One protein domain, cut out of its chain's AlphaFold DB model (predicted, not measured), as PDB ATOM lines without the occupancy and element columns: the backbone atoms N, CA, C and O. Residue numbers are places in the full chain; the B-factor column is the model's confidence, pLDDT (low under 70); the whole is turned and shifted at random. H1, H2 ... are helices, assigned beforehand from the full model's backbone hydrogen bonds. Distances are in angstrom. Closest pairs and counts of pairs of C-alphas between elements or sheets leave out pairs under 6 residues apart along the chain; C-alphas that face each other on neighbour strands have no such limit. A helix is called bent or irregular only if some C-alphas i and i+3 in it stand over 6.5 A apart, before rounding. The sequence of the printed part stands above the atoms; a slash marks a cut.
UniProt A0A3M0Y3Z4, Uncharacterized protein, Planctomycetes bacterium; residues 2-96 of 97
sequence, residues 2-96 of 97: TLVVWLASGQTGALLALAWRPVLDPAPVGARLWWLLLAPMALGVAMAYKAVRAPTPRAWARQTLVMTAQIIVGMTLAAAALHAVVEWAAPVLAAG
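AT A GLANCE: This is residues 2 to 96 of the 97 residues of an uncharacterized protein of Planctomycetes bacterium (UniProt A0A3M0Y3Z4). Two long helices, H3 and H2, meet at one end as a V, its tip closed by a tight link, and a third helix, H1, sits off beyond the open end of H2 on a long link and touches neither of them. The longer arm of the V is H3, whose residues 76 to 94 stick out free. The printed part has 95 residues with three named helices, in the order H1, H2, H3, and no named strand; the class is all helix. The whole is extended, with a radius of gyration of the C-alphas of 21.2 A, and its outline is flat, with spans of 62 by 49 by 25 A.

IN THESE COORDINATES: Start with the longest helix, H3, residues 57 to 94: find C-alpha 57 at (8.990, 23.957, -0.964), and from there it runs 54.4 A to C-alpha 94 at (40.050, 61.175, -25.690). H3 is neither bent nor irregular, but only just: C-alphas 88 and 91 are 6.1 A apart. Step back along the chain to H2, residues 30 to 53, which is 32.6 A long. H2 is irregular, with C-alphas 32 and 35 lying 8.0 A apart, and it has a kink of 40 degrees near residue 37. Last, find H1, residues 2 to 18, which begins at C-alpha 2 at (63.246, 46.842, 8.328) and is 25.7 A long.

HOW THE PARTS SIT: Look first at Ala 46 and Thr 64, whose C-alphas, 5.2 A apart, are the closest of H2 and H3. These two helices touch, with 20 pairs of C-alphas within 8 A, and H3 does so with residues 60 to 72 alone. They run opposite ways at a steep tilt of 48 degrees, where the line of H2 is a rough one. H1 is apart from both H2 and H3. In the backbones, O i to N i+4 pairs are within hydrogen-bond range in 32 of 34 cases in H3, 12 of 20 in H2 and 11 of 13 in H1.

THE WHOLE: The two C-alphas farthest apart are those of Thr 2 and Pro 55, 63.6 A. The printed part has no cut. The link from H1 to H2, 11 residues, is long, and the link from H2 to H3, 3 residues, is tight. Look for residues 2 to 12, 29 to 37 and 76 to 96, which stand free. The mean pLDDT of the printed part is 83.3; the values under 70 are at residues 2 to 18, 22, 28 to 31 and 96, and the mean over H1 is 57.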
ATOM      1  N   THR A   2      64.433  47.431   8.989       57.19
ATOM      2  CA  THR A   2      63.246  46.842   8.328       57.19
ATOM      3  C   THR A   2      62.329  46.008   9.243       57.19
ATOM      4  O   THR A   2      61.133  45.927   8.992       57.19
ATOM      5  N   LEU A   3      62.855  45.432  10.331       55.56
ATOM      6  CA  LEU A   3      62.103  44.559  11.252       55.56
ATOM      7  C   LEU A   3      61.209  45.340  12.243       55.56
ATOM      8  O   LEU A   3      60.122  44.893  12.593       55.56
ATOM      9  N   VAL A   4      61.633  46.550  12.633       57.72
ATOM     10  CA  VAL A   4      60.863  47.466  13.501       57.72
ATOM     11  C   VAL A   4      59.687  48.091  12.743       57.72
ATOM     12  O   VAL A   4      58.606  48.228  13.305       57.72
ATOM     13  N   VAL A   5      59.863  48.396  11.451       58.72
ATOM     14  CA  VAL A   5      58.781  48.894  10.583       58.72
ATOM     15  C   VAL A   5      57.668  47.849  10.442       58.72
ATOM     16  O   VAL A   5      56.499  48.203  10.550       58.72
ATOM     17  N   TRP A   6      58.020  46.566  10.306       54.53
ATOM     18  CA  TRP A   6      57.058  45.458  10.231       54.53
ATOM     19  C   TRP A   6      56.270  45.246  11.534       54.53
ATOM     20  O   TRP A   6      55.049  45.064  11.503       54.53
ATOM     21  N   LEU A   7      56.951  45.316  12.683       54.66
ATOM     22  CA  LEU A   7      56.315  45.228  14.002       54.66
ATOM     23  C   LEU A   7      55.379  46.419  14.265       54.66
ATOM     24  O   LEU A   7      54.285  46.226  14.792       54.66
ATOM     25  N   ALA A   8      55.759  47.628  13.841       53.59
ATOM     26  CA  ALA A   8      54.927  48.825  13.968       53.59
ATOM     27  C   ALA A   8      53.695  48.789  13.046       53.59
ATOM     28  O   ALA A   8      52.591  49.088  13.502       53.59
ATOM     29  N   SER A   9      53.846  48.352  11.788       54.09
ATOM     30  CA  SER A   9      52.723  48.230  10.842       54.09
ATOM     31  C   SER A   9      51.683  47.191  11.273       54.09
ATOM     32  O   SER A   9      50.492  47.369  11.024       54.09
ATOM     33  N   GLY A  10      52.112  46.126  11.963       55.44
ATOM     34  CA  GLY A  10      51.204  45.127  12.528       55.44
ATOM     35  C   GLY A  10      50.365  45.661  13.696       55.44
ATOM     36  O   GLY A  10      49.209  45.268  13.849       55.44
ATOM     37  N   GLN A  11      50.905  46.594  14.489       54.56
ATOM     38  CA  GLN A  11      50.192  47.185  15.628       54.56
ATOM     39  C   GLN A  11      49.186  48.270  15.221       54.56
ATOM     40  O   GLN A  11      48.161  48.428  15.886       54.56
ATOM     41  N   THR A  12      49.414  48.978  14.110       53.47
ATOM     42  CA  THR A  12      48.481  50.014  13.628       53.47
ATOM     43  C   THR A  12      47.122  49.419  13.250       53.47
ATOM     44  O   THR A  12      46.090  49.981  13.601       53.47
ATOM     45  N   GLY A  13      47.102  48.244  12.609       57.94
ATOM     46  CA  GLY A  13      45.857  47.549  12.257       57.94
ATOM     47  C   GLY A  13      45.033  47.103  13.473       57.94
ATOM     48  O   GLY A  13      43.808  47.177  13.439       57.94
ATOM     49  N   ALA A  14      45.689  46.702  14.567       58.19
ATOM     50  CA  ALA A  14      45.020  46.303  15.808       58.19
ATOM     51  C   ALA A  14      44.414  47.502  16.566       58.19
ATOM     52  O   ALA A  14      43.300  47.405  17.079       58.19
ATOM     53  N   LEU A  15      45.106  48.648  16.588       58.72
ATOM     54  CA  LEU A  15      44.581  49.893  17.166       58.72
ATOM     55  C   LEU A  15      43.434  50.478  16.325       58.72
ATOM     56  O   LEU A  15      42.447  50.945  16.889       58.72
ATOM     57  N   LEU A  16      43.515  50.389  14.989       61.12
ATOM     58  CA  LEU A  16      42.423  50.763  14.079       61.12
ATOM     59  C   LEU A  16      41.196  49.854  14.239       61.12
ATOM     60  O   LEU A  16      40.074  50.335  14.148       61.12
ATOM     61  N   ALA A  17      41.390  48.562  14.523       62.09
ATOM     62  CA  ALA A  17      40.286  47.647  14.807       62.09
ATOM     63  C   ALA A  17      39.585  47.967  16.143       62.09
ATOM     64  O   ALA A  17      38.362  47.868  16.215       62.09
ATOM     65  N   LEU A  18      40.324  48.390  17.180       67.19
ATOM     66  CA  LEU A  18      39.739  48.845  18.454       67.19
ATOM     67  C   LEU A  18      39.049  50.216  18.349       67.19
ATOM     68  O   LEU A  18      38.120  50.487  19.105       67.19
ATOM     69  N   ALA A  19      39.500  51.073  17.432       74.81
ATOM     70  CA  ALA A  19      38.905  52.379  17.153       74.81
ATOM     71  C   ALA A  19      37.887  52.347  15.998       74.81
ATOM     72  O   ALA A  19      37.433  53.407  15.571       74.81
ATOM     73  N   TRP A  20      37.534  51.159  15.491       70.88
ATOM     74  CA  TRP A  20      36.640  51.007  14.346       70.88
ATOM     75  C   TRP A  20      35.247  51.539  14.678       70.88
ATOM     76  O   TRP A  20      34.571  51.042  15.583       70.88
ATOM     77  N   ARG A  21      34.804  52.549  13.929       78.31
ATOM     78  CA  ARG A  21      33.473  53.143  14.060       78.31
ATOM     79  C   ARG A  21      32.571  52.499  13.007       78.31
ATOM     80  O   ARG A  21      32.685  52.869  11.842       78.31
ATOM     81  N   PRO A  22      31.624  51.616  13.375       69.25
ATOM     82  CA  PRO A  22      30.899  50.770  12.416       69.25
ATOM     83  C   PRO A  22      30.163  51.507  11.285       69.25
ATOM     84  O   PRO A  22      29.855  50.911  10.261       69.25
ATOM     85  N   VAL A  23      29.852  52.790  11.486       76.88
ATOM     86  CA  VAL A  23      29.140  53.643  10.520       76.88
ATOM     87  C   VAL A  23      30.089  54.502   9.680       76.88
ATOM     88  O   VAL A  23      29.746  54.876   8.565       76.88
ATOM     89  N   LEU A  24      31.261  54.851  10.213       78.19
ATOM     90  CA  LEU A  24      32.162  55.833   9.598       78.19
ATOM     91  C   LEU A  24      33.390  55.187   8.967       78.19
ATOM     92  O   LEU A  24      33.924  55.729   8.003       78.19
ATOM     93  N   ASP A  25      33.800  54.030   9.478       75.25
ATOM     94  CA  ASP A  25      34.977  53.325   9.010       75.25
ATOM     95  C   ASP A  25      34.581  52.073   8.218       75.25
ATOM     96  O   ASP A  25      33.701  51.312   8.640       75.25
ATOM     97  N   PRO A  26      35.249  51.801   7.085       71.75
ATOM     98  CA  PRO A  26      35.001  50.591   6.316       71.75
ATOM     99  C   PRO A  26      35.306  49.356   7.168       71.75
ATOM    100  O   PRO A  26      36.288  49.319   7.909       71.75
ATOM    101  N   ALA A  27      34.458  48.330   7.066       73.00
ATOM    102  CA  ALA A  27      34.639  47.103   7.833       73.00
ATOM    103  C   ALA A  27      36.029  46.487   7.554       73.00
ATOM    104  O   ALA A  27      36.390  46.313   6.385       73.00
ATOM    105  N   PRO A  28      36.788  46.081   8.589       69.62
ATOM    106  CA  PRO A  28      38.160  45.586   8.428       69.62
ATOM    107  C   PRO A  28      38.234  44.283   7.613       69.62
ATOM    108  O   PRO A  28      39.235  44.001   6.960       69.62
ATOM    109  N   VAL A  29      37.143  43.511   7.590       63.12
ATOM    110  CA  VAL A  29      36.993  42.277   6.793       63.12
ATOM    111  C   VAL A  29      36.690  42.572   5.312       63.12
ATOM    112  O   VAL A  29      36.831  41.702   4.451       63.12
ATOM    113  N   GLY A  30      36.284  43.807   4.998       61.31
ATOM    114  CA  GLY A  30      35.786  44.207   3.686       61.31
ATOM    115  C   GLY A  30      36.857  44.216   2.598       61.31
ATOM    116  O   GLY A  30      36.611  43.727   1.506       61.31
ATOM    117  N   ALA A  31      38.075  44.685   2.866       67.69
ATOM    118  CA  ALA A  31      39.006  45.027   1.784       67.69
ATOM    119  C   ALA A  31      39.390  43.852   0.854       67.69
ATOM    120  O   ALA A  31      39.505  44.039  -0.354       67.69
ATOM    121  N   ARG A  32      39.557  42.631   1.386       74.94
ATOM    122  CA  ARG A  32      40.036  41.476   0.597       74.94
ATOM    123  C   ARG A  32      38.939  40.489   0.194       74.94
ATOM    124  O   ARG A  32      39.072  39.822  -0.831       74.94
ATOM    125  N   LEU A  33      37.878  40.378   0.995       82.06
ATOM    126  CA  LEU A  33      36.841  39.349   0.850       82.06
ATOM    127  C   LEU A  33      35.439  39.927   0.595       82.06
ATOM    128  O   LEU A  33      34.473  39.170   0.606       82.06
ATOM    129  N   TRP A  34      35.295  41.234   0.342       81.56
ATOM    130  CA  TRP A  34      33.984  41.862   0.108       81.56
ATOM    131  C   TRP A  34      33.158  41.170  -0.983       81.56
ATOM    132  O   TRP A  34      31.947  41.036  -0.846       81.56
ATOM    133  N   TRP A  35      33.801  40.689  -2.047       83.56
ATOM    134  CA  TRP A  35      33.123  40.036  -3.166       83.56
ATOM    135  C   TRP A  35      32.473  38.708  -2.755       83.56
ATOM    136  O   TRP A  35      31.445  38.337  -3.316       83.56
ATOM    137  N   LEU A  36      32.991  38.021  -1.726       88.75
ATOM    138  CA  LEU A  36      32.349  36.821  -1.178       88.75
ATOM    139  C   LEU A  36      31.032  37.144  -0.478       88.75
ATOM    140  O   LEU A  36      30.143  36.301  -0.492       88.75
ATOM    141  N   LEU A  37      30.878  38.346   0.094       88.69
ATOM    142  CA  LEU A  37      29.641  38.778   0.759       88.69
ATOM    143  C   LEU A  37      28.484  38.983  -0.233       88.69
ATOM    144  O   LEU A  37      27.322  38.956   0.173       88.69
ATOM    145  N   LEU A  38      28.769  39.103  -1.535       90.06
ATOM    146  CA  LEU A  38      27.738  39.182  -2.575       90.06
ATOM    147  C   LEU A  38      26.921  37.890  -2.673       90.06
ATOM    148  O   LEU A  38      25.710  37.950  -2.870       90.06
ATOM    149  N   ALA A  39      27.553  36.727  -2.499       94.00
ATOM    150  CA  ALA A  39      26.875  35.435  -2.581       94.00
ATOM    151  C   ALA A  39      25.812  35.230  -1.477       94.00
ATOM    152  O   ALA A  39      24.657  34.967  -1.827       94.00
ATOM    153  N   PRO A  40      26.113  35.386  -0.168       94.12
ATOM    154  CA  PRO A  40      25.104  35.278   0.880       94.12
ATOM    155  C   PRO A  40      24.062  36.399   0.797       94.12
ATOM    156  O   PRO A  40      22.893  36.147   1.082       94.12
ATOM    157  N   MET A  41      24.431  37.605   0.347       94.94
ATOM    158  CA  MET A  41      23.465  38.689   0.140       94.94
ATOM    159  C   MET A  41      22.465  38.348  -0.977       94.94
ATOM    160  O   MET A  41      21.253  38.421  -0.770       94.94
ATOM    161  N   ALA A  42      22.954  37.920  -2.146       97.00
ATOM    162  CA  ALA A  42      22.113  37.507  -3.268       97.00
ATOM    163  C   ALA A  42      21.236  36.298  -2.908       97.00
ATOM    164  O   ALA A  42      20.079  36.224  -3.329       97.00
ATOM    165  N   LEU A  43      21.759  35.370  -2.100       97.69
ATOM    166  CA  LEU A  43      20.989  34.254  -1.563       97.69
ATOM    167  C   LEU A  43      19.866  34.738  -0.641       97.69
ATOM    168  O   LEU A  43      18.723  34.338  -0.838       97.69
ATOM    169  N   GLY A  44      20.152  35.636   0.302       97.06
ATOM    170  CA  GLY A  44      19.145  36.196   1.208       97.06
ATOM    171  C   GLY A  44      18.016  36.920   0.468       97.06
ATOM    172  O   GLY A  44      16.839  36.667   0.737       97.06
ATOM    173  N   VAL A  45      18.355  37.749  -0.525       96.56
ATOM    174  CA  VAL A  45      17.366  38.443  -1.372       96.56
ATOM    175  C   VAL A  45      16.510  37.440  -2.151       96.56
ATOM    176  O   VAL A  45      15.281  37.545  -2.160       96.56
ATOM    177  N   ALA A  46      17.138  36.438  -2.773       97.25
ATOM    178  CA  ALA A  46      16.425  35.401  -3.512       97.25
ATOM    179  C   ALA A  46      15.512  34.567  -2.598       97.25
ATOM    180  O   ALA A  46      14.368  34.295  -2.969       97.25
ATOM    181  N   MET A  47      15.976  34.208  -1.395       97.25
ATOM    182  CA  MET A  47      15.194  33.475  -0.396       97.25
ATOM    183  C   MET A  47      13.952  34.263   0.018       97.25
ATOM    184  O   MET A  47      12.854  33.705  -0.025       97.25
ATOM    185  N   ALA A  48      14.111  35.545   0.361       96.12
ATOM    186  CA  ALA A  48      13.010  36.416   0.764       96.12
ATOM    187  C   ALA A  48      11.979  36.582  -0.363       96.12
ATOM    188  O   ALA A  48      10.777  36.427  -0.142       96.12
ATOM    189  N   TYR A  49      12.439  36.813  -1.596       95.69
ATOM    190  CA  TYR A  49      11.553  36.957  -2.750       95.69
ATOM    191  C   TYR A  49      10.806  35.658  -3.083       95.69
ATOM    192  O   TYR A  49       9.601  35.670  -3.347       95.69
ATOM    193  N   LYS A  50      11.506  34.518  -3.081       95.06
ATOM    194  CA  LYS A  50      10.907  33.225  -3.430       95.06
ATOM    195  C   LYS A  50      10.043  32.648  -2.319       95.06
ATOM    196  O   LYS A  50       9.146  31.879  -2.650       95.06
ATOM    197  N   ALA A  51      10.241  33.029  -1.058       93.50
ATOM    198  CA  ALA A  51       9.416  32.554   0.055       93.50
ATOM    199  C   ALA A  51       7.921  32.848  -0.151       93.50
ATOM    200  O   ALA A  51       7.085  32.009   0.161       93.50
ATOM    201  N   VAL A  52       7.589  33.998  -0.746       94.50
ATOM    202  CA  VAL A  52       6.195  34.408  -0.993       94.50
ATOM    203  C   VAL A  52       5.678  34.046  -2.388       94.50
ATOM    204  O   VAL A  52       4.482  34.150  -2.642       94.50
ATOM    205  N   ARG A  53       6.557  33.638  -3.317       91.69
ATOM    206  CA  ARG A  53       6.192  33.388  -4.727       91.69
ATOM    207  C   ARG A  53       6.335  31.943  -5.187       91.69
ATOM    208  O   ARG A  53       5.864  31.610  -6.272       91.69
ATOM    209  N   ALA A  54       7.035  31.094  -4.443       92.06
ATOM    210  CA  ALA A  54       7.257  29.719  -4.863       92.06
ATOM    211  C   ALA A  54       6.017  28.847  -4.583       92.06
ATOM    212  O   ALA A  54       5.506  28.861  -3.468       92.06
ATOM    213  N   PRO A  55       5.562  28.035  -5.555       89.44
ATOM    214  CA  PRO A  55       4.347  27.231  -5.402       89.44
ATOM    215  C   PRO A  55       4.531  25.995  -4.510       89.44
ATOM    216  O   PRO A  55       3.558  25.459  -3.996       89.44
ATOM    217  N   THR A  56       5.763  25.504  -4.341       94.06
ATOM    218  CA  THR A  56       6.070  24.352  -3.480       94.06
ATOM    219  C   THR A  56       7.437  24.520  -2.809       94.06
ATOM    220  O   THR A  56       8.311  25.179  -3.380       94.06
ATOM    221  N   PRO A  57       7.697  23.870  -1.658       89.81
ATOM    222  CA  PRO A  57       8.990  23.957  -0.964       89.81
ATOM    223  C   PRO A  57      10.176  23.459  -1.804       89.81
ATOM    224  O   PRO A  57      11.272  24.020  -1.772       89.81
ATOM    225  N   ARG A  58       9.961  22.425  -2.627       91.19
ATOM    226  CA  ARG A  58      10.996  21.907  -3.537       91.19
ATOM    227  C   ARG A  58      11.270  22.869  -4.694       91.19
ATOM    228  O   ARG A  58      12.415  23.007  -5.126       91.19
ATOM    229  N   ALA A  59      10.232  23.532  -5.209       92.31
ATOM    230  CA  ALA A  59      10.399  24.583  -6.204       92.31
ATOM    231  C   ALA A  59      11.086  25.812  -5.602       92.31
ATOM    232  O   ALA A  59      11.923  26.399  -6.278       92.31
ATOM    233  N   TRP A  60      10.798  26.151  -4.341       94.44
ATOM    234  CA  TRP A  60      11.438  27.248  -3.619       94.44
ATOM    235  C   TRP A  60      12.959  27.102  -3.605       94.44
ATOM    236  O   TRP A  60      13.637  27.956  -4.162       94.44
ATOM    237  N   ALA A  61      13.498  25.990  -3.094       93.81
ATOM    238  CA  ALA A  61      14.949  25.801  -3.007       93.81
ATOM    239  C   ALA A  61      15.640  25.905  -4.381       93.81
ATOM    240  O   ALA A  61      16.612  26.645  -4.542       93.81
ATOM    241  N   ARG A  62      15.098  25.225  -5.404       95.88
ATOM    242  CA  ARG A  62      15.658  25.269  -6.764       95.88
ATOM    243  C   ARG A  62      15.576  26.672  -7.369       95.88
ATOM    244  O   ARG A  62      16.549  27.148  -7.941       95.88
ATOM    245  N   GLN A  63      14.423  27.330  -7.263       97.12
ATOM    246  CA  GLN A  63      14.220  28.656  -7.842       97.12
ATOM    247  C   GLN A  63      15.025  29.739  -7.121       97.12
ATOM    248  O   GLN A  63      15.459  30.681  -7.776       97.12
ATOM    249  N   THR A  64      15.234  29.606  -5.811       97.38
ATOM    250  CA  THR A  64      16.111  30.482  -5.030       97.38
ATOM    251  C   THR A  64      17.536  30.397  -5.557       97.38
ATOM    252  O   THR A  64      18.087  31.423  -5.931       97.38
ATOM    253  N   LEU A  65      18.103  29.191  -5.693       96.88
ATOM    254  CA  LEU A  65      19.469  29.016  -6.204       96.88
ATOM    255  C   LEU A  65      19.633  29.529  -7.640       96.88
ATOM    256  O   LEU A  65      20.623  30.189  -7.947       96.88
ATOM    257  N   VAL A  66      18.647  29.277  -8.508       97.75
ATOM    258  CA  VAL A  66      18.647  29.813  -9.879       97.75
ATOM    259  C   VAL A  66      18.626  31.343  -9.864       97.75
ATOM    260  O   VAL A  66      19.407  31.967 -10.575       97.75
ATOM    261  N   MET A  67      17.776  31.955  -9.037       97.81
ATOM    262  CA  MET A  67      17.701  33.411  -8.918       97.81
ATOM    263  C   MET A  67      18.986  34.004  -8.328       97.81
ATOM    264  O   MET A  67      19.458  35.026  -8.814       97.81
ATOM    265  N   THR A  68      19.599  33.355  -7.336       97.81
ATOM    266  CA  THR A  68      20.906  33.756  -6.795       97.81
ATOM    267  C   THR A  68      21.977  33.749  -7.884       97.81
ATOM    268  O   THR A  68      22.700  34.734  -8.030       97.81
ATOM    269  N   ALA A  69      22.042  32.687  -8.693       97.75
ATOM    270  CA  ALA A  69      22.966  32.614  -9.820       97.75
ATOM    271  C   ALA A  69      22.692  33.720 -10.855       97.75
ATOM    272  O   ALA A  69      23.625  34.382 -11.300       97.75
ATOM    273  N   GLN A  70      21.423  33.975 -11.189       98.06
ATOM    274  CA  GLN A  70      21.029  35.056 -12.102       98.06
ATOM    275  C   GLN A  70      21.441  36.440 -11.591       98.06
ATOM    276  O   GLN A  70      21.935  37.240 -12.380       98.06
ATOM    277  N   ILE A  71      21.279  36.721 -10.293       97.25
ATOM    278  CA  ILE A  71      21.711  37.989  -9.684       97.25
ATOM    279  C   ILE A  71      23.225  38.159  -9.841       97.25
ATOM    280  O   ILE A  71      23.678  39.193 -10.329       97.25
ATOM    281  N   ILE A  72      24.005  37.139  -9.470       96.50
ATOM    282  CA  ILE A  72      25.474  37.188  -9.530       96.50
ATOM    283  C   ILE A  72      25.951  37.359 -10.977       96.50
ATOM    284  O   ILE A  72      26.767  38.239 -11.259       96.50
ATOM    285  N   VAL A  73      25.420  36.556 -11.901       97.69
ATOM    286  CA  VAL A  73      25.766  36.630 -13.326       97.69
ATOM    287  C   VAL A  73      25.360  37.981 -13.910       97.69
ATOM    288  O   VAL A  73      26.176  38.619 -14.567       97.69
ATOM    289  N   GLY A  74      24.147  38.458 -13.629       97.25
ATOM    290  CA  GLY A  74      23.663  39.751 -14.111       97.25
ATOM    291  C   GLY A  74      24.530  40.917 -13.638       97.25
ATOM    292  O   GLY A  74      24.921  41.754 -14.447       97.25
ATOM    293  N   MET A  75      24.901  40.941 -12.354       95.94
ATOM    294  CA  MET A  75      25.803  41.963 -11.809       95.94
ATOM    295  C   MET A  75      27.199  41.895 -12.439       95.94
ATOM    296  O   MET A  75      27.760  42.927 -12.799       95.94
ATOM    297  N   THR A  76      27.741  40.687 -12.615       95.56
ATOM    298  CA  THR A  76      29.063  40.478 -13.228       95.56
ATOM    299  C   THR A  76      29.077  40.952 -14.679       95.56
ATOM    300  O   THR A  76      29.985  41.674 -15.085       95.56
ATOM    301  N   LEU A  77      28.046  40.601 -15.450       97.75
ATOM    302  CA  LEU A  77      27.901  41.039 -16.837       97.75
ATOM    303  C   LEU A  77      27.726  42.554 -16.937       97.75
ATOM    304  O   LEU A  77      28.336  43.171 -17.802       97.75
ATOM    305  N   ALA A  78      26.945  43.167 -16.044       96.88
ATOM    306  CA  ALA A  78      26.784  44.617 -16.012       96.88
ATOM    307  C   ALA A  78      28.114  45.335 -15.726       96.88
ATOM    308  O   ALA A  78      28.447  46.307 -16.403       96.88
ATOM    309  N   ALA A  79      28.902  44.831 -14.771       95.06
ATOM    310  CA  ALA A  79      30.227  45.368 -14.469       95.06
ATOM    311  C   ALA A  79      31.191  45.211 -15.656       95.06
ATOM    312  O   ALA A  79      31.875  46.165 -16.021       95.06
ATOM    313  N   ALA A  80      31.208  44.036 -16.294       96.56
ATOM    314  CA  ALA A  80      32.034  43.775 -17.469       96.56
ATOM    315  C   ALA A  80      31.645  44.667 -18.657       96.56
ATOM    316  O   ALA A  80      32.517  45.224 -19.319       96.56
ATOM    317  N   ALA A  81      30.346  44.854 -18.900       96.69
ATOM    318  CA  ALA A  81      29.847  45.735 -19.948       96.69
ATOM    319  C   ALA A  81      30.258  47.190 -19.700       96.69
ATOM    320  O   ALA A  81      30.755  47.847 -20.611       96.69
ATOM    321  N   LEU A  82      30.108  47.685 -18.466       96.25
ATOM    322  CA  LEU A  82      30.546  49.034 -18.108       96.25
ATOM    323  C   LEU A  82      32.060  49.199 -18.282       96.25
ATOM    324  O   LEU A  82      32.507  50.209 -18.815       96.25
ATOM    325  N   HIS A  83      32.842  48.203 -17.870       94.75
ATOM    326  CA  HIS A  83      34.291  48.214 -18.036       94.75
ATOM    327  C   HIS A  83      34.693  48.264 -19.515       94.75
ATOM    328  O   HIS A  83      35.477  49.128 -19.895       94.75
ATOM    329  N   ALA A  84      34.084  47.427 -20.358       94.75
ATOM    330  CA  ALA A  84      34.314  47.437 -21.799       94.75
ATOM    331  C   ALA A  84      33.926  48.780 -22.439       94.75
ATOM    332  O   ALA A  84      34.644  49.297 -23.292       94.75
ATOM    333  N   VAL A  85      32.820  49.393 -21.995       94.31
ATOM    334  CA  VAL A  85      32.440  50.747 -22.426       94.31
ATOM    335  C   VAL A  85      33.515  51.756 -22.044       94.31
ATOM    336  O   VAL A  85      33.877  52.573 -22.880       94.31
ATOM    337  N   VAL A  86      34.055  51.711 -20.827       94.56
ATOM    338  CA  VAL A  86      35.140  52.619 -20.429       94.56
ATOM    339  C   VAL A  86      36.382  52.382 -21.290       94.56
ATOM    340  O   VAL A  86      36.929  53.339 -21.824       94.56
ATOM    341  N   GLU A  87      36.799  51.135 -21.492       93.94
ATOM    342  CA  GLU A  87      38.004  50.826 -22.269       93.94
ATOM    343  C   GLU A  87      37.887  51.155 -23.758       93.94
ATOM    344  O   GLU A  87      38.897  51.474 -24.377       93.94
ATOM    345  N   TRP A  88      36.691  51.104 -24.347       91.31
ATOM    346  CA  TRP A  88      36.500  51.392 -25.773       91.31
ATOM    347  C   TRP A  88      36.012  52.811 -26.048       91.31
ATOM    348  O   TRP A  88      36.480  53.446 -26.989       91.31
ATOM    349  N   ALA A  89      35.098  53.344 -25.236       85.06
ATOM    350  CA  ALA A  89      34.573  54.690 -25.430       85.06
ATOM    351  C   ALA A  89      35.540  55.763 -24.917       85.06
ATOM    352  O   ALA A  89      35.693  56.785 -25.579       85.06
ATOM    353  N   ALA A  90      36.231  55.551 -23.787       86.44
ATOM    354  CA  ALA A  90      37.164  56.555 -23.267       86.44
ATOM    355  C   ALA A  90      38.302  56.899 -24.245       86.44
ATOM    356  O   ALA A  90      38.526  58.091 -24.446       86.44
ATOM    357  N   PRO A  91      38.998  55.945 -24.902       85.81
ATOM    358  CA  PRO A  91      40.029  56.307 -25.869       85.81
ATOM    359  C   PRO A  91      39.451  56.968 -27.120       85.81
ATOM    360  O   PRO A  91      40.080  57.878 -27.636       85.81
ATOM    361  N   VAL A  92      38.257  56.583 -27.585       85.50
ATOM    362  CA  VAL A  92      37.611  57.227 -28.746       85.50
ATOM    363  C   VAL A  92      37.229  58.678 -28.439       85.50
ATOM    364  O   VAL A  92      37.374  59.545 -29.293       85.50
ATOM    365  N   LEU A  93      36.777  58.958 -27.216       80.56
ATOM    366  CA  LEU A  93      36.451  60.314 -26.766       80.56
ATOM    367  C   LEU A  93      37.702  61.149 -26.454       80.56
ATOM    368  O   LEU A  93      37.692  62.360 -26.655       80.56
ATOM    369  N   ALA A  94      38.771  60.518 -25.959       79.94
ATOM    370  CA  ALA A  94      40.050  61.175 -25.690       79.94
ATOM    371  C   ALA A  94      40.851  61.447 -26.972       79.94
ATOM    372  O   ALA A  94      41.558  62.447 -27.050       79.94
ATOM    373  N   ALA A  95      40.717  60.586 -27.981       75.62
ATOM    374  CA  ALA A  95      41.308  60.731 -29.307       75.62
ATOM    375  C   ALA A  95      40.420  61.558 -30.254       75.62
ATOM    376  O   ALA A  95      40.332  61.229 -31.434       75.62
ATOM    377  N   GLY A  96      39.738  62.593 -29.740       66.88
ATOM    378  CA  GLY A  96      38.986  63.544 -30.571       66.88
ATOM    379  C   GLY A  96      39.816  64.075 -31.759       66.88
ATOM    380  O   GLY A  96      41.035  63.912 -31.748       66.88
TER     381      GLY A  96